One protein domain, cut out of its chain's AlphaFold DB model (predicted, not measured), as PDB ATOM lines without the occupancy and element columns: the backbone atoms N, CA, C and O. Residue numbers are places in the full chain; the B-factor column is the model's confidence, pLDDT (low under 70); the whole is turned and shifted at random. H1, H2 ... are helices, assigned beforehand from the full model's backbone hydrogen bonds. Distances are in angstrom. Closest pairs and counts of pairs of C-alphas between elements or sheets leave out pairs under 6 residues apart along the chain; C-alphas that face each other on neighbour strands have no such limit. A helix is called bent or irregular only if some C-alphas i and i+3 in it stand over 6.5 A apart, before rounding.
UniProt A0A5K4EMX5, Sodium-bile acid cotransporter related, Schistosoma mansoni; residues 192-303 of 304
ATOM      1  N   VAL A 192      55.413  35.198   4.442       93.73
ATOM      2  CA  VAL A 192      55.599  33.967   5.233       93.73
ATOM      3  C   VAL A 192      54.493  32.954   4.945       93.73
ATOM      4  O   VAL A 192      54.791  31.799   4.641       93.73
ATOM      5  N   PHE A 193      53.228  33.384   4.969       92.47
ATOM      6  CA  PHE A 193      52.089  32.528   4.634       92.47
ATOM      7  C   PHE A 193      52.210  31.956   3.219       92.47
ATOM      8  O   PHE A 193      52.036  30.755   3.020       92.47
ATOM      9  N   ARG A 194      52.577  32.787   2.233       90.65
ATOM     10  CA  ARG A 194      52.766  32.348   0.845       90.65
ATOM     11  C   ARG A 194      53.862  31.292   0.729       90.65
ATOM     12  O   ARG A 194      53.645  30.282   0.068       90.65
ATOM     13  N   ILE A 195      55.015  31.499   1.370       94.80
ATOM     14  CA  ILE A 195      56.100  30.506   1.383       94.80
ATOM     15  C   ILE A 195      55.619  29.204   2.030       94.80
ATOM     16  O   ILE A 195      55.822  28.135   1.462       94.80
ATOM     17  N   PHE A 196      54.937  29.291   3.172       96.10
ATOM     18  CA  PHE A 196      54.413  28.123   3.875       96.10
ATOM     19  C   PHE A 196      53.438  27.312   3.009       96.10
ATOM     20  O   PHE A 196      53.584  26.096   2.889       96.10
ATOM     21  N   VAL A 197      52.488  27.982   2.346       91.71
ATOM     22  CA  VAL A 197      51.543  27.341   1.420       91.71
ATOM     23  C   VAL A 197      52.277  26.691   0.249       91.71
ATOM     24  O   VAL A 197      51.986  25.541  -0.067       91.71
ATOM     25  N   ILE A 198      53.249  27.373  -0.368       92.10
ATOM     26  CA  ILE A 198      54.036  26.809  -1.478       92.10
ATOM     27  C   ILE A 198      54.764  25.537  -1.032       92.10
ATOM     28  O   ILE A 198      54.703  24.526  -1.732       92.10
ATOM     29  N   VAL A 199      55.410  25.553   0.136       95.11
ATOM     30  CA  VAL A 199      56.112  24.381   0.681       95.11
ATOM     31  C   VAL A 199      55.135  23.232   0.938       95.11
ATOM     32  O   VAL A 199      55.384  22.114   0.492       95.11
ATOM     33  N   MET A 200      53.999  23.502   1.586       89.93
ATOM     34  CA  MET A 200      52.976  22.488   1.867       89.93
ATOM     35  C   MET A 200      52.388  21.882   0.590       89.93
ATOM     36  O   MET A 200      52.307  20.662   0.473       89.93
ATOM     37  N   VAL A 201      52.030  22.715  -0.391       87.02
ATOM     38  CA  VAL A 201      51.510  22.258  -1.690       87.02
ATOM     39  C   VAL A 201      52.561  21.449  -2.446       87.02
ATOM     40  O   VAL A 201      52.216  20.434  -3.051       87.02
ATOM     41  N   THR A 202      53.834  21.849  -2.381       86.83
ATOM     42  CA  THR A 202      54.940  21.115  -3.013       86.83
ATOM     43  C   THR A 202      55.100  19.736  -2.388       86.83
ATOM     44  O   THR A 202      55.102  18.750  -3.116       86.83
ATOM     45  N   ILE A 203      55.157  19.642  -1.055       89.05
ATOM     46  CA  ILE A 203      55.271  18.359  -0.345       89.05
ATOM     47  C   ILE A 203      54.054  17.477  -0.638       89.05
ATOM     48  O   ILE A 203      54.216  16.314  -0.987       89.05
ATOM     49  N   PHE A 204      52.840  18.026  -0.554       83.84
ATOM     50  CA  PHE A 204      51.613  17.274  -0.814       83.84
ATOM     51  C   PHE A 204      51.557  16.733  -2.249       83.84
ATOM     52  O   PHE A 204      51.278  15.554  -2.465       83.84
ATOM     53  N   THR A 205      51.860  17.580  -3.236       81.28
ATOM     54  CA  THR A 205      51.862  17.189  -4.655       81.28
ATOM     55  C   THR A 205      52.987  16.198  -4.952       81.28
ATOM     56  O   THR A 205      52.787  15.268  -5.726       81.28
ATOM     57  N   PHE A 206      54.145  16.352  -4.304       84.34
ATOM     58  CA  PHE A 206      55.266  15.425  -4.423       84.34
ATOM     59  C   PHE A 206      54.931  14.043  -3.850       84.34
ATOM     60  O   PHE A 206      55.132  13.047  -4.538       84.34
ATOM     61  N   THR A 207      54.348  13.966  -2.649       83.80
ATOM     62  CA  THR A 207      53.912  12.693  -2.045       83.80
ATOM     63  C   THR A 207      52.877  11.983  -2.914       83.80
ATOM     64  O   THR A 207      53.009  10.790  -3.158       83.80
ATOM     65  N   MET A 208      51.895  12.721  -3.444       78.53
ATOM     66  CA  MET A 208      50.927  12.178  -4.408       78.53
ATOM     67  C   MET A 208      51.608  11.683  -5.694       78.53
ATOM     68  O   MET A 208      51.187  10.689  -6.270       78.53
ATOM     69  N   GLY A 209      52.673  12.351  -6.146       76.85
ATOM     70  CA  GLY A 209      53.472  11.904  -7.288       76.85
ATOM     71  C   GLY A 209      54.269  10.624  -7.015       76.85
ATOM     72  O   GLY A 209      54.407   9.802  -7.914       76.85
ATOM     73  N   CYS A 210      54.759  10.430  -5.788       80.39
ATOM     74  CA  CYS A 210      55.465   9.210  -5.380       80.39
ATOM     75  C   CYS A 210      54.543   7.985  -5.270       80.39
ATOM     76  O   CYS A 210      55.012   6.871  -5.474       80.39
ATOM     77  N   ASP A 211      53.261   8.191  -4.962       74.92
ATOM     78  CA  ASP A 211      52.244   7.125  -4.897       74.92
ATOM     79  C   ASP A 211      51.792   6.657  -6.297       74.92
ATOM     80  O   ASP A 211      51.068   5.677  -6.454       74.92
ATOM     81  N   LEU A 212      52.226   7.360  -7.350       71.91
ATOM     82  CA  LEU A 212      51.807   7.108  -8.718       71.91
ATOM     83  C   LEU A 212      52.623   5.975  -9.362       71.91
ATOM     84  O   LEU A 212      53.779   6.139  -9.753       71.91
ATOM     85  N   GLU A 213      51.990   4.823  -9.560       75.28
ATOM     86  CA  GLU A 213      52.624   3.682 -10.224       75.28
ATOM     87  C   GLU A 213      52.680   3.850 -11.756       75.28
ATOM     88  O   GLU A 213      51.654   3.890 -12.441       75.28
ATOM     89  N   ILE A 214      53.889   3.853 -12.335       75.67
ATOM     90  CA  ILE A 214      54.111   3.983 -13.793       75.67
ATOM     91  C   ILE A 214      53.302   2.978 -14.643       75.67
ATOM     92  O   ILE A 214      52.734   3.382 -15.664       75.67
ATOM     93  N   PRO A 215      53.183   1.685 -14.272       77.33
ATOM     94  CA  PRO A 215      52.366   0.738 -15.035       77.33
ATOM     95  C   PRO A 215      50.880   1.114 -15.069       77.33
ATOM     96  O   PRO A 215      50.216   0.932 -16.094       77.33
ATOM     97  N   LEU A 216      50.360   1.674 -13.972       72.71
ATOM     98  CA  LEU A 216      48.965   2.079 -13.848       72.71
ATOM     99  C   LEU A 216      48.670   3.363 -14.633       72.71
ATOM    100  O   LEU A 216      47.610   3.471 -15.256       72.71
ATOM    101  N   ILE A 217      49.638   4.287 -14.692       72.50
ATOM    102  CA  ILE A 217      49.612   5.440 -15.606       72.50
ATOM    103  C   ILE A 217      49.472   4.949 -17.046       72.50
ATOM    104  O   ILE A 217      48.583   5.387 -17.778       72.50
ATOM    105  N   LEU A 218      50.328   4.006 -17.455       76.26
ATOM    106  CA  LEU A 218      50.328   3.486 -18.821       76.26
ATOM    107  C   LEU A 218      49.020   2.748 -19.146       76.26
ATOM    108  O   LEU A 218      48.538   2.816 -20.278       76.26
ATOM    109  N   HIS A 219      48.418   2.075 -18.162       78.01
ATOM    110  CA  HIS A 219      47.106   1.447 -18.309       78.01
ATOM    111  C   HIS A 219      45.999   2.474 -18.583       78.01
ATOM    112  O   HIS A 219      45.228   2.312 -19.531       78.01
ATOM    113  N   HIS A 220      45.950   3.555 -17.803       74.34
ATOM    114  CA  HIS A 220      44.985   4.639 -18.004       74.34
ATOM    115  C   HIS A 220      45.218   5.386 -19.320       74.34
ATOM    116  O   HIS A 220      44.260   5.714 -20.016       74.34
ATOM    117  N   PHE A 221      46.477   5.567 -19.726       70.96
ATOM    118  CA  PHE A 221      46.814   6.175 -21.014       70.96
ATOM    119  C   PHE A 221      46.331   5.330 -22.205       70.96
ATOM    120  O   PHE A 221      45.905   5.871 -23.223       70.96
ATOM    121  N   LYS A 222      46.312   3.995 -22.063       76.45
ATOM    122  CA  LYS A 222      45.715   3.079 -23.055       76.45
ATOM    123  C   LYS A 222      44.183   3.136 -23.098       76.45
ATOM    124  O   LYS A 222      43.598   2.690 -24.083       76.45
ATOM    125  N   ARG A 223      43.521   3.670 -22.064       74.96
ATOM    126  CA  ARG A 223      42.061   3.856 -21.995       74.96
ATOM    127  C   ARG A 223      41.705   5.340 -21.824       74.96
ATOM    128  O   ARG A 223      41.192   5.737 -20.777       74.96
ATOM    129  N   PRO A 224      41.885   6.165 -22.872       73.35
ATOM    130  CA  PRO A 224      41.685   7.612 -22.788       73.35
ATOM    131  C   PRO A 224      40.227   8.035 -22.554       73.35
ATOM    132  O   PRO A 224      39.979   9.207 -22.297       73.35
ATOM    133  N   ILE A 225      39.260   7.109 -22.615       80.41
ATOM    134  CA  ILE A 225      37.833   7.398 -22.407       80.41
ATOM    135  C   ILE A 225      37.609   8.054 -21.036       80.41
ATOM    136  O   ILE A 225      36.960   9.094 -20.964       80.41
ATOM    137  N   SER A 226      38.199   7.512 -19.964       78.30
ATOM    138  CA  SER A 226      38.046   8.064 -18.609       78.30
ATOM    139  C   SER A 226      38.662   9.459 -18.483       78.30
ATOM    140  O   SER A 226      38.044  10.360 -17.922       78.30
ATOM    141  N   ILE A 227      39.850   9.654 -19.065       78.10
ATOM    142  CA  ILE A 227      40.562  10.942 -19.069       78.10
ATOM    143  C   ILE A 227      39.753  11.987 -19.849       78.10
ATOM    144  O   ILE A 227      39.585  13.112 -19.387       78.10
ATOM    145  N   SER A 228      39.204  11.609 -21.006       79.91
ATOM    146  CA  SER A 228      38.395  12.495 -21.847       79.91
ATOM    147  C   SER A 228      37.087  12.898 -21.167       79.91
ATOM    148  O   SER A 228      36.687  14.057 -21.273       79.91
ATOM    149  N   ILE A 229      36.425  11.972 -20.464       83.71
ATOM    150  CA  ILE A 229      35.218  12.278 -19.682       83.71
ATOM    151  C   ILE A 229      35.569  13.226 -18.535       83.71
ATOM    152  O   ILE A 229      34.875  14.219 -18.345       83.71
ATOM    153  N   GLY A 230      36.659  12.966 -17.808       79.71
ATOM    154  CA  GLY A 230      37.117  13.838 -16.727       79.71
ATOM    155  C   GLY A 230      37.452  15.248 -17.212       79.71
ATOM    156  O   GLY A 230      36.963  16.223 -16.645       79.71
ATOM    157  N   PHE A 231      38.185  15.364 -18.323       78.67
ATOM    158  CA  PHE A 231      38.492  16.643 -18.963       78.67
ATOM    159  C   PHE A 231      37.220  17.389 -19.387       78.67
ATOM    160  O   PHE A 231      37.067  18.576 -19.099       78.67
ATOM    161  N   PHE A 232      36.271  16.693 -20.022       84.49
ATOM    162  CA  PHE A 232      34.986  17.281 -20.395       84.49
ATOM    163  C   PHE A 232      34.204  17.747 -19.160       84.49
ATOM    164  O   PHE A 232      33.719  18.874 -19.128       84.49
ATOM    165  N   CYS A 233      34.144  16.943 -18.099       83.10
ATOM    166  CA  CYS A 233      33.509  17.334 -16.843       83.10
ATOM    167  C   CYS A 233      34.156  18.553 -16.191       83.10
ATOM    168  O   CYS A 233      33.454  19.443 -15.712       83.10
ATOM    169  N   GLN A 234      35.478  18.628 -16.224       80.72
ATOM    170  CA  GLN A 234      36.217  19.717 -15.615       80.72
ATOM    171  C   GLN A 234      36.017  21.046 -16.351       80.72
ATOM    172  O   GLN A 234      35.795  22.060 -15.703       80.72
ATOM    173  N   PHE A 235      36.039  21.050 -17.686       81.59
ATOM    174  CA  PHE A 235      35.926  22.288 -18.468       81.59
ATOM    175  C   PHE A 235      34.496  22.643 -18.897       81.59
ATOM    176  O   PHE A 235      34.247  23.788 -19.267       81.59
ATOM    177  N   PHE A 236      33.552  21.700 -18.845       86.92
ATOM    178  CA  PHE A 236      32.150  21.946 -19.191       86.92
ATOM    179  C   PHE A 236      31.246  21.966 -17.956       86.92
ATOM    180  O   PHE A 236      30.593  22.972 -17.680       86.92
ATOM    181  N   PHE A 237      31.218  20.876 -17.183       87.86
ATOM    182  CA  PHE A 237      30.294  20.753 -16.054       87.86
ATOM    183  C   PHE A 237      30.688  21.643 -14.872       87.86
ATOM    184  O   PHE A 237      29.808  22.257 -14.273       87.86
ATOM    185  N   MET A 238      31.978  21.773 -14.547       89.26
ATOM    186  CA  MET A 238      32.397  22.598 -13.407       89.26
ATOM    187  C   MET A 238      32.058  24.092 -13.588       89.26
ATOM    188  O   MET A 238      31.411  24.656 -12.698       89.26
ATOM    189  N   PRO A 239      32.365  24.733 -14.737       88.82
ATOM    190  CA  PRO A 239      31.941  26.107 -15.002       88.82
ATOM    191  C   PRO A 239      30.420  26.260 -15.074       88.82
ATOM    192  O   PRO A 239      29.889  27.265 -14.605       88.82
ATOM    193  N   LEU A 240      29.700  25.262 -15.607       91.36
ATOM    194  CA  LEU A 240      28.234  25.271 -15.660       91.36
ATOM    195  C   LEU A 240      27.617  25.259 -14.254       91.36
ATOM    196  O   LEU A 240      26.704  26.036 -13.974       91.36
ATOM    197  N   ILE A 241      28.141  24.418 -13.356       91.71
ATOM    198  CA  ILE A 241      27.719  24.362 -11.951       91.71
ATOM    199  C   ILE A 241      28.039  25.686 -11.256       91.71
ATOM    200  O   ILE A 241      27.168  26.246 -10.594       91.71
ATOM    201  N   ALA A 242      29.245  26.230 -11.444       89.79
ATOM    202  CA  ALA A 242      29.623  27.523 -10.879       89.79
ATOM    203  C   ALA A 242      28.700  28.651 -11.361       89.79
ATOM    204  O   ALA A 242      28.205  29.433 -10.550       89.79
ATOM    205  N   PHE A 243      28.390  28.698 -12.659       89.75
ATOM    206  CA  PHE A 243      27.436  29.654 -13.219       89.75
ATOM    207  C   PHE A 243      26.032  29.492 -12.618       89.75
ATOM    208  O   PHE A 243      25.394  30.488 -12.268       89.75
ATOM    209  N   GLY A 244      25.567  28.252 -12.438       91.51
ATOM    210  CA  GLY A 244      24.308  27.951 -11.753       91.51
ATOM    211  C   GLY A 244      24.290  28.462 -10.311       91.51
ATOM    212  O   GLY A 244      23.340  29.133  -9.910       91.51
ATOM    213  N   ILE A 245      25.367  28.234  -9.555       90.63
ATOM    214  CA  ILE A 245      25.519  28.724  -8.176       90.63
ATOM    215  C   ILE A 245      25.464  30.255  -8.131       90.63
ATOM    216  O   ILE A 245      24.727  30.803  -7.315       90.63
ATOM    217  N   VAL A 246      26.172  30.948  -9.030       89.27
ATOM    218  CA  VAL A 246      26.159  32.423  -9.114       89.27
ATOM    219  C   VAL A 246      24.768  32.973  -9.457       89.27
ATOM    220  O   VAL A 246      24.441  34.093  -9.075       89.27
ATOM    221  N   LYS A 247      23.935  32.209 -10.175       86.51
ATOM    222  CA  LYS A 247      22.557  32.604 -10.506       86.51
ATOM    223  C   LYS A 247      21.554  32.335  -9.387       86.51
ATOM    224  O   LYS A 247      20.598  33.095  -9.264       86.51
ATOM    225  N   ILE A 248      21.738  31.260  -8.623       90.34
ATOM    226  CA  ILE A 248      20.812  30.846  -7.559       90.34
ATOM    227  C   ILE A 248      21.114  31.586  -6.257       90.34
ATOM    228  O   ILE A 248      20.199  32.060  -5.583       90.34
ATOM    229  N   ILE A 249      22.392  31.678  -5.888       89.21
ATOM    230  CA  ILE A 249      22.817  32.339  -4.657       89.21
ATOM    231  C   ILE A 249      23.020  33.829  -4.965       89.21
ATOM    232  O   ILE A 249      23.727  34.147  -5.921       89.21
ATOM    233  N   PRO A 250      22.461  34.757  -4.164       82.87
ATOM    234  CA  PRO A 250      22.662  36.197  -4.326       82.87
ATOM    235  C   PRO A 250      24.085  36.605  -3.907       82.87
ATOM    236  O   PRO A 250      24.311  37.250  -2.884       82.87
ATOM    237  N   ILE A 251      25.072  36.185  -4.695       81.74
ATOM    238  CA  ILE A 251      26.483  36.522  -4.535       81.74
ATOM    239  C   ILE A 251      26.742  37.831  -5.294       81.74
ATOM    240  O   ILE A 251      26.203  38.056  -6.378       81.74
ATOM    241  N   ARG A 252      27.583  38.713  -4.738       78.91
ATOM    242  CA  ARG A 252      28.032  39.927  -5.441       78.91
ATOM    243  C   ARG A 252      28.756  39.545  -6.738       78.91
ATOM    244  O   ARG A 252      29.488  38.555  -6.758       78.91
ATOM    245  N   SER A 253      28.600  40.347  -7.791       78.39
ATOM    246  CA  SER A 253      29.193  40.100  -9.118       78.39
ATOM    247  C   SER A 253      30.682  39.760  -9.062       78.39
ATOM    248  O   SER A 253      31.128  38.861  -9.768       78.39
ATOM    249  N   ASP A 254      31.421  40.427  -8.180       76.92
ATOM    250  CA  ASP A 254      32.878  40.319  -8.086       76.92
ATOM    251  C   ASP A 254      33.295  38.942  -7.549       76.92
ATOM    252  O   ASP A 254      34.174  38.278  -8.097       76.92
ATOM    253  N   PHE A 255      32.585  38.452  -6.529       82.56
ATOM    254  CA  PHE A 255      32.779  37.102  -5.998       82.56
ATOM    255  C   PHE A 255      32.274  36.035  -6.971       82.56
ATOM    256  O   PHE A 255      32.889  34.979  -7.085       82.56
ATOM    257  N   GLY A 256      31.183  36.305  -7.693       86.42
ATOM    258  CA  GLY A 256      30.680  35.399  -8.724       86.42
ATOM    259  C   GLY A 256      31.673  35.222  -9.873       86.42
ATOM    260  O   GLY A 256      31.907  34.100 -10.321       86.42
ATOM    261  N   PHE A 257      32.320  36.310 -10.295       84.01
ATOM    262  CA  PHE A 257      33.406  36.264 -11.270       84.01
ATOM    263  C   PHE A 257      34.616  35.485 -10.736       84.01
ATOM    264  O   PHE A 257      35.162  34.644 -11.449       84.01
ATOM    265  N   GLY A 258      34.990  35.697  -9.468       86.76
ATOM    266  CA  GLY A 258      36.039  34.914  -8.807       86.76
ATOM    267  C   GLY A 258      35.729  33.414  -8.780       86.76
ATOM    268  O   GLY A 258      36.569  32.604  -9.164       86.76
ATOM    269  N   LEU A 259      34.500  33.038  -8.410       88.46
ATOM    270  CA  LEU A 259      34.048  31.646  -8.395       88.46
ATOM    271  C   LEU A 259      34.094  31.014  -9.792       88.46
ATOM    272  O   LEU A 259      34.594  29.900  -9.942       88.46
ATOM    273  N   LEU A 260      33.616  31.729 -10.814       88.34
ATOM    274  CA  LEU A 260      33.668  31.256 -12.197       88.34
ATOM    275  C   LEU A 260      35.116  31.085 -12.678       88.34
ATOM    276  O   LEU A 260      35.440  30.085 -13.309       88.34
ATOM    277  N   THR A 261      35.999  32.022 -12.331       85.65
ATOM    278  CA  THR A 261      37.425  31.963 -12.685       85.65
ATOM    279  C   THR A 261      38.108  30.747 -12.053       85.65
ATOM    280  O   THR A 261      38.845  30.029 -12.729       85.65
ATOM    281  N   ILE A 262      37.822  30.465 -10.776       85.94
ATOM    282  CA  ILE A 262      38.334  29.278 -10.075       85.94
ATOM    283  C   ILE A 262      37.777  27.994 -10.703       85.94
ATOM    284  O   ILE A 262      38.531  27.049 -10.903       85.94
ATOM    285  N   ALA A 263      36.493  27.959 -11.067       85.83
ATOM    286  CA  ALA A 263      35.872  26.788 -11.690       85.83
ATOM    287  C   ALA A 263      36.398  26.486 -13.104       85.83
ATOM    288  O   ALA A 263      36.411  25.331 -13.518       85.83
ATOM    289  N   CYS A 264      36.836  27.507 -13.845       82.94
ATOM    290  CA  CYS A 264      37.490  27.342 -15.147       82.94
ATOM    291  C   CYS A 264      38.974  26.962 -15.032       82.94
ATOM    292  O   CYS A 264      39.588  26.571 -16.027       82.94
ATOM    293  N   SER A 265      39.571  27.122 -13.848       78.37
ATOM    294  CA  SER A 265      40.976  26.798 -13.621       78.37
ATOM    295  C   SER A 265      41.160  25.280 -13.541       78.37
ATOM    296  O   SER A 265      40.284  24.577 -13.032       78.37
ATOM    297  N   PRO A 266      42.284  24.734 -14.040       69.31
ATOM    298  CA  PRO A 266      42.528  23.308 -13.936       69.31
ATOM    299  C   PRO A 266      42.568  22.858 -12.467       69.31
ATOM    300  O   PRO A 266      43.072  23.573 -11.602       69.31
ATOM    301  N   GLY A 267      42.040  21.665 -12.189       64.89
ATOM    302  CA  GLY A 267      42.109  21.037 -10.877       64.89
ATOM    303  C   GLY A 267      43.556  20.840 -10.423       64.89
ATOM    304  O   GLY A 267      44.460  20.651 -11.237       64.89
ATOM    305  N   GLY A 268      43.769  20.884  -9.110       65.39
ATOM    306  CA  GLY A 268      45.077  20.714  -8.474       65.39
ATOM    307  C   GLY A 268      45.036  19.680  -7.352       65.39
ATOM    308  O   GLY A 268      44.037  18.997  -7.167       65.39
ATOM    309  N   GLY A 269      46.093  19.598  -6.539       65.89
ATOM    310  CA  GLY A 269      46.216  18.583  -5.479       65.89
ATOM    311  C   GLY A 269      45.015  18.487  -4.519       65.89
ATOM    312  O   GLY A 269      44.702  17.401  -4.038       65.89
ATOM    313  N   ALA A 270      44.271  19.574  -4.295       72.18
ATOM    314  CA  ALA A 270      43.055  19.533  -3.482       72.18
ATOM    315  C   ALA A 270      42.000  18.542  -4.017       72.18
ATOM    316  O   ALA A 270      41.351  17.869  -3.217       72.18
ATOM    317  N   SER A 271      41.846  18.395  -5.342       75.96
ATOM    318  CA  SER A 271      40.922  17.403  -5.913       75.96
ATOM    319  C   SER A 271      41.381  15.975  -5.644       75.96
ATOM    320  O   SER A 271      40.541  15.117  -5.399       75.96
ATOM    321  N   ASN A 272      42.696  15.731  -5.602       74.94
ATOM    322  CA  ASN A 272      43.254  14.428  -5.227       74.94
ATOM    323  C   ASN A 272      42.899  14.095  -3.770       74.94
ATOM    324  O   ASN A 272      42.481  12.980  -3.479       74.94
ATOM    325  N   GLY A 273      42.961  15.086  -2.870       74.41
ATOM    326  CA  GLY A 273      42.498  14.935  -1.487       74.41
ATOM    327  C   GLY A 273      41.011  14.573  -1.388       74.41
ATOM    328  O   GLY A 273      40.653  13.635  -0.681       74.41
ATOM    329  N   TRP A 274      40.142  15.257  -2.139       80.43
ATOM    330  CA  TRP A 274      38.711  14.923  -2.182       80.43
ATOM    331  C   TRP A 274      38.431  13.557  -2.810       80.43
ATOM    332  O   TRP A 274      37.560  12.838  -2.328       80.43
ATOM    333  N   CYS A 275      39.174  13.179  -3.852       78.44
ATOM    334  CA  CYS A 275      39.068  11.866  -4.478       78.44
ATOM    335  C   CYS A 275      39.402  10.758  -3.473       78.44
ATOM    336  O   CYS A 275      38.623   9.822  -3.324       78.44
ATOM    337  N   LEU A 276      40.486  10.929  -2.705       78.90
ATOM    338  CA  LEU A 276      40.863  10.009  -1.633       78.90
ATOM    339  C   LEU A 276      39.773   9.907  -0.553       78.90
ATOM    340  O   LEU A 276      39.399   8.805  -0.162       78.90
ATOM    341  N   LEU A 277      39.226  11.041  -0.100       83.15
ATOM    342  CA  LEU A 277      38.181  11.072   0.935       83.15
ATOM    343  C   LEU A 277      36.858  10.439   0.483       83.15
ATOM    344  O   LEU A 277      36.159   9.839   1.295       83.15
ATOM    345  N   LEU A 278      36.508  10.578  -0.796       85.23
ATOM    346  CA  LEU A 278      35.281  10.023  -1.375       85.23
ATOM    347  C   LEU A 278      35.457   8.584  -1.893       85.23
ATOM    348  O   LEU A 278      34.514   8.031  -2.456       85.23
ATOM    349  N   GLY A 279      36.638   7.978  -1.715       78.37
ATOM    350  CA  GLY A 279      36.938   6.623  -2.192       78.37
ATOM    351  C   GLY A 279      36.985   6.501  -3.719       78.37
ATOM    352  O   GLY A 279      36.691   5.440  -4.265       78.37
ATOM    353  N   GLY A 280      37.294   7.595  -4.415       76.75
ATOM    354  CA  GLY A 280      37.465   7.617  -5.863       76.75
ATOM    355  C   GLY A 280      38.816   7.058  -6.317       76.75
ATOM    356  O   GLY A 280      39.698   6.752  -5.516       76.75
ATOM    357  N   ASP A 281      38.988   6.947  -7.635       78.93
ATOM    358  CA  ASP A 281      40.245   6.506  -8.242       78.93
ATOM    359  C   ASP A 281      41.304   7.622  -8.178       78.93
ATOM    360  O   ASP A 281      41.394   8.498  -9.049       78.93
ATOM    361  N   ILE A 282      42.102   7.591  -7.108       76.15
ATOM    362  CA  ILE A 282      43.183   8.548  -6.858       76.15
ATOM    363  C   ILE A 282      44.206   8.569  -8.002       76.15
ATOM    364  O   ILE A 282      44.687   9.640  -8.377       76.15
ATOM    365  N   ASN A 283      44.468   7.414  -8.621       76.58
ATOM    366  CA  ASN A 283      45.439   7.276  -9.702       76.58
ATOM    367  C   ASN A 283      44.965   8.002 -10.957       76.58
ATOM    368  O   ASN A 283      45.734   8.732 -11.586       76.58
ATOM    369  N   LEU A 284      43.676   7.860 -11.286       77.16
ATOM    370  CA  LEU A 284      43.059   8.615 -12.371       77.16
ATOM    371  C   LEU A 284      43.098  10.126 -12.092       77.16
ATOM    372  O   LEU A 284      43.424  10.896 -12.995       77.16
ATOM    373  N   SER A 285      42.804  10.561 -10.860       78.95
ATOM    374  CA  SER A 285      42.830  11.986 -10.490       78.95
ATOM    375  C   SER A 285      44.227  12.595 -10.645       78.95
ATOM    376  O   SER A 285      44.379  13.617 -11.317       78.95
ATOM    377  N   ILE A 286      45.261  11.938 -10.106       77.97
ATOM    378  CA  ILE A 286      46.648  12.410 -10.216       77.97
ATOM    379  C   ILE A 286      47.085  12.464 -11.684       77.97
ATOM    380  O   ILE A 286      47.703  13.442 -12.108       77.97
ATOM    381  N   LEU A 287      46.716  11.459 -12.484       78.41
ATOM    382  CA  LEU A 287      47.022  11.423 -13.912       78.41
ATOM    383  C   LEU A 287      46.346  12.567 -14.681       78.41
ATOM    384  O   LEU A 287      46.987  13.204 -15.519       78.41
ATOM    385  N   MET A 288      45.083  12.882 -14.373       77.73
ATOM    386  CA  MET A 288      44.392  14.037 -14.954       77.73
ATOM    387  C   MET A 288      45.065  15.356 -14.571       77.73
ATOM    388  O   MET A 288      45.252  16.212 -15.441       77.73
ATOM    389  N   THR A 289      45.476  15.521 -13.310       78.91
ATOM    390  CA  THR A 289      46.225  16.707 -12.865       78.91
ATOM    391  C   THR A 289      47.577  16.806 -13.569       78.91
ATOM    392  O   THR A 289      47.937  17.890 -14.026       78.91
ATOM    393  N   PHE A 290      48.304  15.697 -13.726       77.43
ATOM    394  CA  PHE A 290      49.590  15.661 -14.428       77.43
ATOM    395  C   PHE A 290      49.448  16.064 -15.900       77.43
ATOM    396  O   PHE A 290      50.128  16.986 -16.352       77.43
ATOM    397  N   ILE A 291      48.512  15.445 -16.631       76.85
ATOM    398  CA  ILE A 291      48.245  15.779 -18.040       76.85
ATOM    399  C   ILE A 291      47.770  17.229 -18.174       76.85
ATOM    400  O   ILE A 291      48.211  17.932 -19.084       76.85
ATOM    401  N   SER A 292      46.915  17.707 -17.265       75.19
ATOM    402  CA  SER A 292      46.440  19.099 -17.269       75.19
ATOM    403  C   SER A 292      47.569  20.089 -16.995       75.19
ATOM    404  O   SER A 292      47.636  21.124 -17.651       75.19
ATOM    405  N   SER A 293      48.479  19.758 -16.075       76.20
ATOM    406  CA  SER A 293      49.638  20.593 -15.740       76.20
ATOM    407  C   SER A 293      50.612  20.659 -16.912       76.20
ATOM    408  O   SER A 293      51.026  21.746 -17.300       76.20
ATOM    409  N   LEU A 294      50.904  19.519 -17.546       75.05
ATOM    410  CA  LEU A 294      51.735  19.465 -18.748       75.05
ATOM    411  C   LEU A 294      51.093  20.235 -19.913       75.05
ATOM    412  O   LEU A 294      51.758  21.020 -20.579       75.05
ATOM    413  N   SER A 295      49.781  20.077 -20.112       72.45
ATOM    414  CA  SER A 295      49.031  20.814 -21.138       72.45
ATOM    415  C   SER A 295      49.023  22.323 -20.876       72.45
ATOM    416  O   SER A 295      49.091  23.107 -21.821       72.45
ATOM    417  N   ALA A 296      48.937  22.742 -19.610       72.38
ATOM    418  CA  ALA A 296      49.010  24.146 -19.218       72.38
ATOM    419  C   ALA A 296      50.405  24.732 -19.474       72.38
ATOM    420  O   ALA A 296      50.500  25.823 -20.031       72.38
ATOM    421  N   LEU A 297      51.469  23.989 -19.145       74.14
ATOM    422  CA  LEU A 297      52.851  24.379 -19.441       74.14
ATOM    423  C   LEU A 297      53.079  24.524 -20.952       74.14
ATOM    424  O   LEU A 297      53.528  25.575 -21.396       74.14
ATOM    425  N   CYS A 298      52.661  23.541 -21.759       71.87
ATOM    426  CA  CYS A 298      52.789  23.619 -23.219       71.87
ATOM    427  C   CYS A 298      52.017  24.800 -23.831       71.87
ATOM    428  O   CYS A 298      52.463  25.374 -24.821       71.87
ATOM    429  N   LYS A 299      50.859  25.178 -23.266       60.56
ATOM    430  CA  LYS A 299      50.120  26.368 -23.720       60.56
ATOM    431  C   LYS A 299      50.807  27.674 -23.331       60.56
ATOM    432  O   LYS A 299      50.687  28.638 -24.078       60.56
ATOM    433  N   PHE A 300      51.481  27.710 -22.183       60.59
ATOM    434  CA  PHE A 300      52.221  28.890 -21.744       60.59
ATOM    435  C   PHE A 300      53.425  29.156 -22.656       60.59
ATOM    436  O   PHE A 300      53.585  30.280 -23.122       60.59
ATOM    437  N   ASP A 301      54.186  28.112 -23.002       56.00
ATOM    438  CA  ASP A 301      55.324  28.230 -23.926       56.00
ATOM    439  C   ASP A 301      54.905  28.623 -25.352       56.00
ATOM    440  O   ASP A 301      55.659  29.296 -26.042       56.00
ATOM    441  N   LEU A 302      53.699  28.257 -25.804       52.15
ATOM    442  CA  LEU A 302      53.203  28.645 -27.133       52.15
ATOM    443  C   LEU A 302      52.805  30.134 -27.226       52.15
ATOM    444  O   LEU A 302      52.606  30.642 -28.326       52.15
ATOM    445  N   SER A 303      52.639  30.825 -26.092       47.67
ATOM    446  CA  SER A 303      52.207  32.232 -26.046       47.67
ATOM    447  C   SER A 303      53.366  33.239 -25.960       47.67
ATOM    448  O   SER A 303      53.093  34.442 -25.879       47.67
TER     449      SER A 303
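What this domain is: This is residues 192 to 303 of the 304 residues of the protein "Sodium-bile acid cotransporter related" of Schistosoma mansoni (UniProt A0A5K4EMX5). Two helical hairpins meet nearly crosswise: the long, slim hairpin of H3 and H4 makes the longest axis, and H6 of the second hairpin, H5 and H6, stands across the beginning of H3. Short H2 makes a corner before H3, and H1 is an arm whose residues 192 to 200 stick out, as do residues 297 to 303 at the far end of H6. The printed part has 112 residues with six named helices, H1 to H6 in order, and no named strand; its class is all helix. It is only just compact, close to loose, with a radius of gyration of the C-alphas of 15.9 A and spans of 47 by 40 by 37 A.

Where its parts are: Find C-alpha 192 at (55.599, 33.967, 5.233); from there H1 runs through residues 192 to 210, 26.9 A long. H2 follows at residues 214 to 222. Look next at C-alpha 224 at (41.685, 7.612, -22.788), where H3, residues 224 to 248, begins its 34.7 A. H3 has a kink of 25 degrees near residue 237; it is neither bent nor irregular, but only just: C-alphas 235 and 238 are 6.2 A apart. H4 is residues 253 to 264, 16.4 A long, and H5 is residues 269 to 277. H6, residues 282 to 301, runs 28.7 A and ends at C-alpha 301, (55.324, 28.230, -23.926).

How they stand to each other: Begin at the hub, H6, which touches H2, H3 and H5. H5 and H6 form a hairpin, opposite ways at a shallow tilt of 12 degrees; their closest C-alphas, those of Cys 275 and Ile 282, are 5.8 A apart. Residues 284 to 288 of H6 touch H3 at residues 227 to 231, about perpendicular at 82 degrees, with the closest C-alphas, those of Ile 227 and Met 288, 6.4 A apart. Residues 283 to 287 of H6 touch H2, about perpendicular at 75 degrees; the closest C-alphas, those of Ile 217 and Leu 287, are 6.7 A apart. H3 and H4 form the other hairpin, opposite ways at a shallow tilt of 8 degrees; the closest C-alphas, those of Pro 239 and Ala 263, are 5.2 A apart. H1 and H5 only just touch, with 3 pairs of C-alphas within 8 A; the closest are those of Thr 205 and Gly 269, 5.9 A apart. The helix packing is part aligned, part crossed: of 5 touching pairs, 2 are at a shallow tilt. H4 is apart from H6. In H1, H2, H4, H5 and H6 every O i to N i+4 pair is within hydrogen-bond range; in H3, 19 of 21 are.

The domain as a whole: The C-alphas farthest apart, those of Pro 215 and Pro 250, are 47.5 A apart. The printed part has no cut, and its five links between helices are tight. The mean pLDDT of the printed part is 80.0; look for values under 70 at residues 266 to 269 and 299 to 303.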